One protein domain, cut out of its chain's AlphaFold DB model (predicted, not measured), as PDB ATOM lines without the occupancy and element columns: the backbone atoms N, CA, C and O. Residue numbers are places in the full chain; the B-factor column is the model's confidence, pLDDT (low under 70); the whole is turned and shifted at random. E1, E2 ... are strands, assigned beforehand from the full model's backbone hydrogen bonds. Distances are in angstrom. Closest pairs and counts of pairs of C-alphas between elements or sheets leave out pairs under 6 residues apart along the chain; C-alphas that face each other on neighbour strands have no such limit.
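This is residues 55 to 128 of the 128 residues of an uncharacterized protein of Deltaproteobacteria bacterium (UniProt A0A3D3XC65). Two antiparallel strand hairpins, a shorter one of E1 and E2 and a long, thin one of E3 and E4, meet near their open ends and spread from there as a wide V. The unnamed stretch of residues 73 to 93 makes a broad loop between them, and residues 123 to 128 stick out as a free tail. The printed part has 74 residues with no named helix and four strands, E1, E2, E3 and E4 along the chain, in two sheets of two; the class is all strand, with 31 residues in named elements, under half. It is only just loose, close to extended, with a radius of gyration of the C-alphas of 16.7 A, and its spans are 52 by 34 by 24 A.

E1, residues 55 to 61, and E2, residues 67 to 72, form an antiparallel hairpin at 158 degrees between directions; N 57 and O 70 are within hydrogen-bond range at 3.0 A. E3, residues 94 to 102, and E4, residues 108 to 116, form the other antiparallel hairpin, at 166 degrees; N 97 and O 113 are within hydrogen-bond range at 2.9 A, and N 101 and O 109 at 2.8 A. E1 and E3 have 7 pairs of C-alphas within 8 A, the closest those of Phe 55 and Ile 95, 4.7 A apart. E1 and E4 are near each other, with 5 pairs within 10 A, as are E2 and E3, also with 5. E2 and E4 are apart.

E1 begins at C-alpha 55, (-19.314, -23.420, 78.739), and is 17.9 A long; E2 is 16.4 A. E3 is 26.6 A long from C-alpha 94, (-16.834, -23.553, 73.264). E4 is 26.7 A long and ends at C-alpha 116, (-15.334, -24.978, 69.632).

The C-alphas farthest apart, those of Ser 105 and Glu 128, are 54.8 A apart. The printed part has no cut. The link from E2 to E3 is long, 21 residues; the other two are tight. Mean pLDDT of the printed part is 77.8, and it is under 70 at residue 65, residues 77 to 89 and residues 118 to 128.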
ATOM      1  N   PHE A  55     -19.183 -24.417  79.784       92.31
ATOM      2  CA  PHE A  55     -19.314 -23.420  78.739       92.31
ATOM      3  C   PHE A  55     -18.167 -22.425  78.842       92.31
ATOM      4  O   PHE A  55     -17.958 -21.824  79.898       92.31
ATOM      5  N   LEU A  56     -17.431 -22.232  77.748       89.38
ATOM      6  CA  LEU A  56     -16.389 -21.214  77.678       89.38
ATOM      7  C   LEU A  56     -17.042 -19.849  77.477       89.38
ATOM      8  O   LEU A  56     -17.545 -19.538  76.389       89.38
ATOM      9  N   PHE A  57     -17.024 -19.038  78.531       80.19
ATOM     10  CA  PHE A  57     -17.643 -17.719  78.543       80.19
ATOM     11  C   PHE A  57     -16.713 -16.668  77.938       80.19
ATOM     12  O   PHE A  57     -17.079 -15.938  77.013       80.19
ATOM     13  N   GLN A  58     -15.474 -16.630  78.426       77.81
ATOM     14  CA  GLN A  58     -14.492 -15.637  78.022       77.81
ATOM     15  C   GLN A  58     -13.090 -16.237  77.955       77.81
ATOM     16  O   GLN A  58     -12.723 -17.123  78.722       77.81
ATOM     17  N   GLU A  59     -12.307 -15.708  77.022       77.44
ATOM     18  CA  GLU A  59     -10.869 -15.907  76.939       77.44
ATOM     19  C   GLU A  59     -10.215 -14.539  77.173       77.44
ATOM     20  O   GLU A  59     -10.516 -13.571  76.468       77.44
ATOM     21  N   ILE A  60      -9.396 -14.433  78.217       77.00
ATOM     22  CA  ILE A  60      -8.756 -13.187  78.641       77.00
ATOM     23  C   ILE A  60      -7.275 -13.271  78.291       77.00
ATOM     24  O   ILE A  60      -6.548 -14.090  78.859       77.00
ATOM     25  N   GLU A  61      -6.815 -12.416  77.381       78.94
ATOM     26  CA  GLU A  61      -5.388 -12.283  77.085       78.94
ATOM     27  C   GLU A  61      -4.630 -11.743  78.300       78.94
ATOM     28  O   GLU A  61      -5.054 -10.796  78.969       78.94
ATOM     29  N   GLN A  62      -3.487 -12.352  78.595       79.25
ATOM     30  CA  GLN A  62      -2.657 -11.974  79.729       79.25
ATOM     31  C   GLN A  62      -1.504 -11.076  79.284       79.25
ATOM     32  O   GLN A  62      -0.846 -11.325  78.276       79.25
ATOM     33  N   ALA A  63      -1.188 -10.063  80.098       74.19
ATOM     34  CA  ALA A  63      -0.114  -9.103  79.822       74.19
ATOM     35  C   ALA A  63       1.287  -9.741  79.672       74.19
ATOM     36  O   ALA A  63       2.183  -9.123  79.104       74.19
ATOM     37  N   ALA A  64       1.484 -10.965  80.176       77.38
ATOM     38  CA  ALA A  64       2.726 -11.732  80.051       77.38
ATOM     39  C   ALA A  64       2.776 -12.637  78.801       77.38
ATOM     40  O   ALA A  64       3.743 -13.379  78.626       77.38
ATOM     41  N   GLY A  65       1.756 -12.578  77.939       66.06
ATOM     42  CA  GLY A  65       1.535 -13.530  76.854       66.06
ATOM     43  C   GLY A  65       0.764 -14.768  77.325       66.06
ATOM     44  O   GLY A  65       0.923 -15.223  78.455       66.06
ATOM     45  N   GLY A  66      -0.079 -15.305  76.441       74.94
ATOM     46  CA  GLY A  66      -1.011 -16.397  76.743       74.94
ATOM     47  C   GLY A  66      -2.430 -15.907  77.039       74.94
ATOM     48  O   GLY A  66      -2.688 -14.704  77.112       74.94
ATOM     49  N   SER A  67      -3.356 -16.848  77.201       79.44
ATOM     50  CA  SER A  67      -4.752 -16.575  77.532       79.44
ATOM     51  C   SER A  67      -5.216 -17.397  78.731       79.44
ATOM     52  O   SER A  67      -4.720 -18.493  79.003       79.44
ATOM     53  N   LYS A  68      -6.156 -16.831  79.490       84.12
ATOM     54  CA  LYS A  68      -6.885 -17.520  80.551       84.12
ATOM     55  C   LYS A  68      -8.312 -17.754  80.082       84.12
ATOM     56  O   LYS A  68      -9.014 -16.804  79.744       84.12
ATOM     57  N   GLU A  69      -8.731 -19.006  80.119       88.88
ATOM     58  CA  GLU A  69     -10.104 -19.402  79.841       88.88
ATOM     59  C   GLU A  69     -10.951 -19.357  81.115       88.88
ATOM     60  O   GLU A  69     -10.510 -19.775  82.191       88.88
ATOM     61  N   GLU A  70     -12.175 -18.853  80.988       88.69
ATOM     62  CA  GLU A  70     -13.173 -18.855  82.055       88.69
ATOM     63  C   GLU A  70     -14.348 -19.752  81.662       88.69
ATOM     64  O   GLU A  70     -15.152 -19.423  80.783       88.69
ATOM     65  N   TRP A  71     -14.405 -20.911  82.322       91.88
ATOM     66  CA  TRP A  71     -15.419 -21.941  82.137       91.88
ATOM     67  C   TRP A  71     -16.505 -21.832  83.211       91.88
ATOM     68  O   TRP A  71     -16.208 -21.592  84.382       91.88
ATOM     69  N   SER A  72     -17.759 -22.036  82.811       91.81
ATOM     70  CA  SER A  72     -18.935 -22.024  83.687       91.81
ATOM     71  C   SER A  72     -19.766 -23.290  83.488       91.81
ATOM     72  O   SER A  72     -19.850 -23.803  82.378       91.81
ATOM     73  N   ASN A  73     -20.417 -23.788  84.536       92.38
ATOM     74  CA  ASN A  73     -21.406 -24.871  84.453       92.38
ATOM     75  C   ASN A  73     -22.813 -24.371  84.074       92.38
ATOM     76  O   ASN A  73     -23.704 -25.173  83.808       92.38
ATOM     77  N   GLU A  74     -23.015 -23.054  84.059       89.31
ATOM     78  CA  GLU A  74     -24.276 -22.409  83.707       89.31
ATOM     79  C   GLU A  74     -24.079 -21.452  82.533       89.31
ATOM     80  O   GLU A  74     -23.075 -20.735  82.454       89.31
ATOM     81  N   PHE A  75     -25.063 -21.419  81.636       85.88
ATOM     82  CA  PHE A  75     -25.103 -20.496  80.508       85.88
ATOM     83  C   PHE A  75     -26.528 -19.975  80.320       85.88
ATOM     84  O   PHE A  75     -27.330 -20.538  79.580       85.88
ATOM     85  N   ASN A  76     -26.845 -18.907  81.048       78.75
ATOM     86  CA  ASN A  76     -28.163 -18.282  81.040       78.75
ATOM     87  C   ASN A  76     -28.112 -17.048  80.137       78.75
ATOM     88  O   ASN A  76     -27.688 -15.977  80.574       78.75
ATOM     89  N   THR A  77     -28.502 -17.198  78.872       68.38
ATOM     90  CA  THR A  77     -28.549 -16.084  77.918       68.38
ATOM     91  C   THR A  77     -29.953 -15.892  77.379       68.38
ATOM     92  O   THR A  77     -30.547 -16.825  76.838       68.38
ATOM     93  N   GLU A  78     -30.474 -14.671  77.471       66.19
ATOM     94  CA  GLU A  78     -31.696 -14.295  76.770       66.19
ATOM     95  C   GLU A  78     -31.350 -13.892  75.335       66.19
ATOM     96  O   GLU A  78     -30.793 -12.820  75.110       66.19
ATOM     97  N   GLU A  79     -31.711 -14.719  74.348       63.19
ATOM     98  CA  GLU A  79     -31.367 -14.509  72.927       63.19
ATOM     99  C   GLU A  79     -31.703 -13.089  72.422       63.19
ATOM    100  O   GLU A  79     -30.979 -12.510  71.611       63.19
ATOM    101  N   LYS A  80     -32.782 -12.489  72.943       60.44
ATOM    102  CA  LYS A  80     -33.224 -11.128  72.595       60.44
ATOM    103  C   LYS A  80     -32.284 -10.028  73.096       60.44
ATOM    104  O   LYS A  80     -32.287  -8.934  72.530       60.44
ATOM    105  N   GLU A  81     -31.508 -10.289  74.142       61.12
ATOM    106  CA  GLU A  81     -30.610  -9.320  74.773       61.12
ATOM    107  C   GLU A  81     -29.160  -9.444  74.280       61.12
ATOM    108  O   GLU A  81     -28.406  -8.475  74.342       61.12
ATOM    109  N   CYS A  82     -28.795 -10.579  73.680       62.19
ATOM    110  CA  CYS A  82     -27.422 -10.929  73.305       62.19
ATOM    111  C   CYS A  82     -26.816 -10.159  72.109       62.19
ATOM    112  O   CYS A  82     -25.669 -10.402  71.738       62.19
ATOM    113  N   PHE A  83     -27.546  -9.227  71.485       58.88
ATOM    114  CA  PHE A  83     -27.026  -8.391  70.387       58.88
ATOM    115  C   PHE A  83     -26.380  -7.079  70.861       58.88
ATOM    116  O   PHE A  83     -25.942  -6.270  70.036       58.88
ATOM    117  N   LYS A  84     -26.338  -6.824  72.173       58.34
ATOM    118  CA  LYS A  84     -25.719  -5.623  72.740       58.34
ATOM    119  C   LYS A  84     -24.212  -5.822  72.922       58.34
ATOM    120  O   LYS A  84     -23.734  -6.869  73.344       58.34
ATOM    121  N   VAL A  85     -23.445  -4.784  72.600       54.88
ATOM    122  CA  VAL A  85     -21.984  -4.778  72.761       54.88
ATOM    123  C   VAL A  85     -21.635  -4.822  74.251       54.88
ATOM    124  O   VAL A  85     -21.999  -3.907  74.983       54.88
ATOM    125  N   GLY A  86     -20.888  -5.847  74.671       57.03
ATOM    126  CA  GLY A  86     -20.414  -6.017  76.052       57.03
ATOM    127  C   GLY A  86     -21.168  -7.067  76.874       57.03
ATOM    128  O   GLY A  86     -20.683  -7.421  77.945       57.03
ATOM    129  N   ASP A  87     -22.286  -7.589  76.365       57.47
ATOM    130  CA  ASP A  87     -23.045  -8.679  76.989       57.47
ATOM    131  C   ASP A  87     -22.507 -10.062  76.557       57.47
ATOM    132  O   ASP A  87     -21.795 -10.161  75.547       57.47
ATOM    133  N   PRO A  88     -22.796 -11.141  77.318       57.44
ATOM    134  CA  PRO A  88     -22.428 -12.497  76.931       57.44
ATOM    135  C   PRO A  88     -22.845 -12.842  75.496       57.44
ATOM    136  O   PRO A  88     -23.937 -12.460  75.068       57.44
ATOM    137  N   PRO A  89     -22.017 -13.602  74.755       64.38
ATOM    138  CA  PRO A  89     -22.370 -14.019  73.403       64.38
ATOM    139  C   PRO A  89     -23.658 -14.864  73.410       64.38
ATOM    140  O   PRO A  89     -23.906 -15.584  74.372       64.38
ATOM    141  N   CYS A  90     -24.459 -14.835  72.332       73.94
ATOM    142  CA  CYS A  90     -25.694 -15.644  72.233       73.94
ATOM    143  C   CYS A  90     -25.440 -17.158  72.343       73.94
ATOM    144  O   CYS A  90     -26.355 -17.936  72.591       73.94
ATOM    145  N   LEU A  91     -24.201 -17.573  72.082       80.94
ATOM    146  CA  LEU A  91     -23.714 -18.933  72.216       80.94
ATOM    147  C   LEU A  91     -22.357 -18.900  72.918       80.94
ATOM    148  O   LEU A  91     -21.569 -17.980  72.676       80.94
ATOM    149  N   PRO A  92     -22.039 -19.906  73.742       85.44
ATOM    150  CA  PRO A  92     -20.727 -19.997  74.360       85.44
ATOM    151  C   PRO A  92     -19.653 -20.178  73.284       85.44
ATOM    152  O   PRO A  92     -19.911 -20.725  72.211       85.44
ATOM    153  N   ARG A  93     -18.420 -19.736  73.556       84.56
ATOM    154  CA  ARG A  93     -17.309 -19.831  72.585       84.56
ATOM    155  C   ARG A  93     -16.924 -21.278  72.294       84.56
ATOM    156  O   ARG A  93     -16.524 -21.607  71.175       84.56
ATOM    157  N   ALA A  94     -17.052 -22.123  73.307       89.94
ATOM    158  CA  ALA A  94     -16.834 -23.553  73.264       89.94
ATOM    159  C   ALA A  94     -17.679 -24.239  74.342       89.94
ATOM    160  O   ALA A  94     -18.102 -23.606  75.311       89.94
ATOM    161  N   ILE A  95     -17.899 -25.537  74.173       93.75
ATOM    162  CA  ILE A  95     -18.506 -26.410  75.175       93.75
ATOM    163  C   ILE A  95     -17.511 -27.517  75.492       93.75
ATOM    164  O   ILE A  95     -16.981 -28.142  74.576       93.75
ATOM    165  N   GLN A  96     -17.276 -27.780  76.771       96.19
ATOM    166  CA  GLN A  96     -16.577 -28.965  77.238       96.19
ATOM    167  C   GLN A  96     -17.608 -29.977  77.728       96.19
ATOM    168  O   GLN A  96     -18.446 -29.669  78.574       96.19
ATOM    169  N   LEU A  97     -17.539 -31.183  77.179       96.50
ATOM    170  CA  LEU A  97     -18.346 -32.322  77.590       96.50
ATOM    171  C   LEU A  97     -17.438 -33.297  78.326       96.50
ATOM    172  O   LEU A  97     -16.466 -33.776  77.743       96.50
ATOM    173  N   SER A  98     -17.766 -33.605  79.575       97.62
ATOM    174  CA  SER A  98     -17.064 -34.607  80.379       97.62
ATOM    175  C   SER A  98     -18.016 -35.744  80.714       97.62
ATOM    176  O   SER A  98     -19.171 -35.511  81.077       97.62
ATOM    177  N   MET A  99     -17.541 -36.980  80.589       97.19
ATOM    178  CA  MET A  99     -18.364 -38.164  80.810       97.19
ATOM    179  C   MET A  99     -17.574 -39.245  81.536       97.19
ATOM    180  O   MET A  99     -16.446 -39.551  81.160       97.19
ATOM    181  N   THR A 100     -18.199 -39.861  82.540       97.94
ATOM    182  CA  THR A 100     -17.660 -41.050  83.209       97.94
ATOM    183  C   THR A 100     -18.476 -42.275  82.830       97.94
ATOM    184  O   THR A 100     -19.696 -42.291  82.998       97.94
ATOM    185  N   LEU A 101     -17.799 -43.318  82.355       96.31
ATOM    186  CA  LEU A 101     -18.372 -44.628  82.077       96.31
ATOM    187  C   LEU A 101     -17.914 -45.633  83.137       96.31
ATOM    188  O   LEU A 101     -16.752 -45.625  83.538       96.31
ATOM    189  N   GLU A 102     -18.819 -46.509  83.560       95.81
ATOM    190  CA  GLU A 102     -18.556 -47.641  84.448       95.81
ATOM    191  C   GLU A 102     -18.829 -48.951  83.699       95.81
ATOM    192  O   GLU A 102     -19.911 -49.158  83.143       95.81
ATOM    193  N   ALA A 103     -17.822 -49.822  83.640       92.06
ATOM    194  CA  ALA A 103     -17.938 -51.151  83.053       92.06
ATOM    195  C   ALA A 103     -18.599 -52.135  84.033       92.06
ATOM    196  O   ALA A 103     -18.623 -51.906  85.239       92.06
ATOM    197  N   GLU A 104     -19.048 -53.292  83.539       89.50
ATOM    198  CA  GLU A 104     -19.609 -54.359  84.391       89.50
ATOM    199  C   GLU A 104     -18.625 -54.857  85.467       89.50
ATOM    200  O   GLU A 104     -19.037 -55.345  86.517       89.50
ATOM    201  N   SER A 105     -17.315 -54.713  85.231       93.31
ATOM    202  CA  SER A 105     -16.256 -55.024  86.198       93.31
ATOM    203  C   SER A 105     -16.149 -54.016  87.353       93.31
ATOM    204  O   SER A 105     -15.390 -54.258  88.291       93.31
ATOM    205  N   GLY A 106     -16.862 -52.886  87.281       92.25
ATOM    206  CA  GLY A 106     -16.738 -51.739  88.187       92.25
ATOM    207  C   GLY A 106     -15.591 -50.783  87.837       92.25
ATOM    208  O   GLY A 106     -15.370 -49.799  88.543       92.25
ATOM    209  N   GLU A 107     -14.838 -51.050  86.764       96.31
ATOM    210  CA  GLU A 107     -13.803 -50.136  86.273       96.31
ATOM    211  C   GLU A 107     -14.431 -48.852  85.716       96.31
ATOM    212  O   GLU A 107     -15.444 -48.903  85.013       96.31
ATOM    213  N   LYS A 108     -13.813 -47.703  86.019       96.81
ATOM    214  CA  LYS A 108     -14.286 -46.382  85.595       96.81
ATOM    215  C   LYS A 108     -13.306 -45.721  84.646       96.81
ATOM    216  O   LYS A 108     -12.116 -45.640  84.941       96.81
ATOM    217  N   VAL A 109     -13.834 -45.179  83.555       97.06
ATOM    218  CA  VAL A 109     -13.094 -44.352  82.600       97.06
ATOM    219  C   VAL A 109     -13.782 -43.000  82.502       97.06
ATOM    220  O   VAL A 109     -15.001 -42.935  82.368       97.06
ATOM    221  N   ASN A 110     -13.000 -41.928  82.572       97.06
ATOM    222  CA  ASN A 110     -13.461 -40.561  82.362       97.06
ATOM    223  C   ASN A 110     -12.715 -39.978  81.161       97.06
ATOM    224  O   ASN A 110     -11.495 -40.131  81.065       97.06
ATOM    225  N   ASP A 111     -13.455 -39.330  80.269       96.69
ATOM    226  CA  ASP A 111     -12.904 -38.546  79.170       96.69
ATOM    227  C   ASP A 111     -13.606 -37.185  79.071       96.69
ATOM    228  O   ASP A 111     -14.737 -37.002  79.535       96.69
ATOM    229  N   SER A 112     -12.915 -36.212  78.480       96.69
ATOM    230  CA  SER A 112     -13.433 -34.863  78.257       96.69
ATOM    231  C   SER A 112     -13.082 -34.363  76.863       96.69
ATOM    232  O   SER A 112     -11.942 -34.477  76.418       96.69
ATOM    233  N   GLN A 113     -14.059 -33.769  76.181       95.88
ATOM    234  CA  GLN A 113     -13.895 -33.232  74.832       95.88
ATOM    235  C   GLN A 113     -14.374 -31.788  74.758       95.88
ATOM    236  O   GLN A 113     -15.460 -31.459  75.231       95.88
ATOM    237  N   VAL A 114     -13.566 -30.941  74.122       93.75
ATOM    238  CA  VAL A 114     -13.887 -29.532  73.877       93.75
ATOM    239  C   VAL A 114     -14.358 -29.356  72.437       93.75
ATOM    240  O   VAL A 114     -13.656 -29.703  71.486       93.75
ATOM    241  N   ILE A 115     -15.546 -28.780  72.281       90.81
ATOM    242  CA  ILE A 115     -16.168 -28.445  71.004       90.81
ATOM    243  C   ILE A 115     -16.168 -26.925  70.867       90.81
ATOM    244  O   ILE A 115     -16.891 -26.225  71.572       90.81
ATOM    245  N   ASN A 116     -15.372 -26.407  69.933       87.19
ATOM    246  CA  ASN A 116     -15.334 -24.978  69.632       87.19
ATOM    247  C   ASN A 116     -16.562 -24.571  68.806       87.19
ATOM    248  O   ASN A 116     -16.792 -25.119  67.728       87.19
ATOM    249  N   LEU A 117     -17.318 -23.586  69.293       80.44
ATOM    250  CA  LEU A 117     -18.535 -23.069  68.655       80.44
ATOM    251  C   LEU A 117     -18.346 -21.688  68.011       80.44
ATOM    252  O   LEU A 117     -19.209 -21.243  67.256       80.44
ATOM    253  N   CYS A 118     -17.216 -21.017  68.258       66.69
ATOM    254  CA  CYS A 118     -16.825 -19.783  67.568       66.69
ATOM    255  C   CYS A 118     -16.643 -20.063  66.058       66.69
ATOM    256  O   CYS A 118     -15.558 -20.429  65.598       66.69
ATOM    257  N   VAL A 119     -17.699 -19.887  65.260       52.69
ATOM    258  CA  VAL A 119     -17.588 -19.762  63.802       52.69
ATOM    259  C   VAL A 119     -17.144 -18.323  63.518       52.69
ATOM    260  O   VAL A 119     -17.694 -17.387  64.083       52.69
ATOM    261  N   ARG A 120     -16.091 -18.158  62.710       44.88
ATOM    262  CA  ARG A 120     -15.384 -16.894  62.396       44.88
ATOM    263  C   ARG A 120     -16.271 -15.623  62.347       44.88
ATOM    264  O   ARG A 120     -17.384 -15.703  61.836       44.88
ATOM    265  N   PRO A 121     -15.728 -14.439  62.712       47.38
ATOM    266  CA  PRO A 121     -14.303 -14.139  62.839       47.38
ATOM    267  C   PRO A 121     -13.902 -13.852  64.291       47.38
ATOM    268  O   PRO A 121     -13.983 -12.725  64.759       47.38
ATOM    269  N   CYS A 122     -13.395 -14.873  64.983       56.53
ATOM    270  CA  CYS A 122     -12.772 -14.706  66.301       56.53
ATOM    271  C   CYS A 122     -11.255 -14.395  66.190       56.53
ATOM    272  O   CYS A 122     -10.623 -14.119  67.200       56.53
ATOM    273  N   LYS A 123     -10.683 -14.401  64.967       50.56
ATOM    274  CA  LYS A 123      -9.318 -13.941  64.615       50.56
ATOM    275  C   LYS A 123      -9.299 -13.363  63.188       50.56
ATOM    276  O   LYS A 123      -9.082 -14.121  62.240       50.56
ATOM    277  N   PRO A 124      -9.585 -12.062  63.000       54.12
ATOM    278  CA  PRO A 124      -9.580 -11.418  61.679       54.12
ATOM    279  C   PRO A 124      -8.213 -11.498  60.981       54.12
ATOM    280  O   PRO A 124      -8.135 -11.633  59.767       54.12
ATOM    281  N   GLU A 125      -7.151 -11.515  61.781       52.81
ATOM    282  CA  GLU A 125      -5.732 -11.435  61.400       52.81
ATOM    283  C   GLU A 125      -5.220 -12.650  60.606       52.81
ATOM    284  O   GLU A 125      -4.157 -12.602  60.002       52.81
ATOM    285  N   LEU A 126      -5.960 -13.764  60.614       41.94
ATOM    286  CA  LEU A 126      -5.598 -14.995  59.899       41.94
ATOM    287  C   LEU A 126      -6.167 -15.057  58.469       41.94
ATOM    288  O   LEU A 126      -6.014 -16.079  57.798       41.94
ATOM    289  N   PHE A 127      -6.860 -14.007  58.025       50.28
ATOM    290  CA  PHE A 127      -7.508 -13.923  56.711       50.28
ATOM    291  C   PHE A 127      -7.150 -12.642  55.940       50.28
ATOM    292  O   PHE A 127      -7.863 -12.299  54.996       50.28
ATOM    293  N   GLU A 128      -6.061 -11.971  56.329       49.25
ATOM    294  CA  GLU A 128      -5.370 -10.969  55.500       49.25
ATOM    295  C   GLU A 128      -4.316 -11.615  54.590       49.25
ATOM    296  O   GLU A 128      -3.643 -12.578  55.033       49.25
TER     297      GLU A 128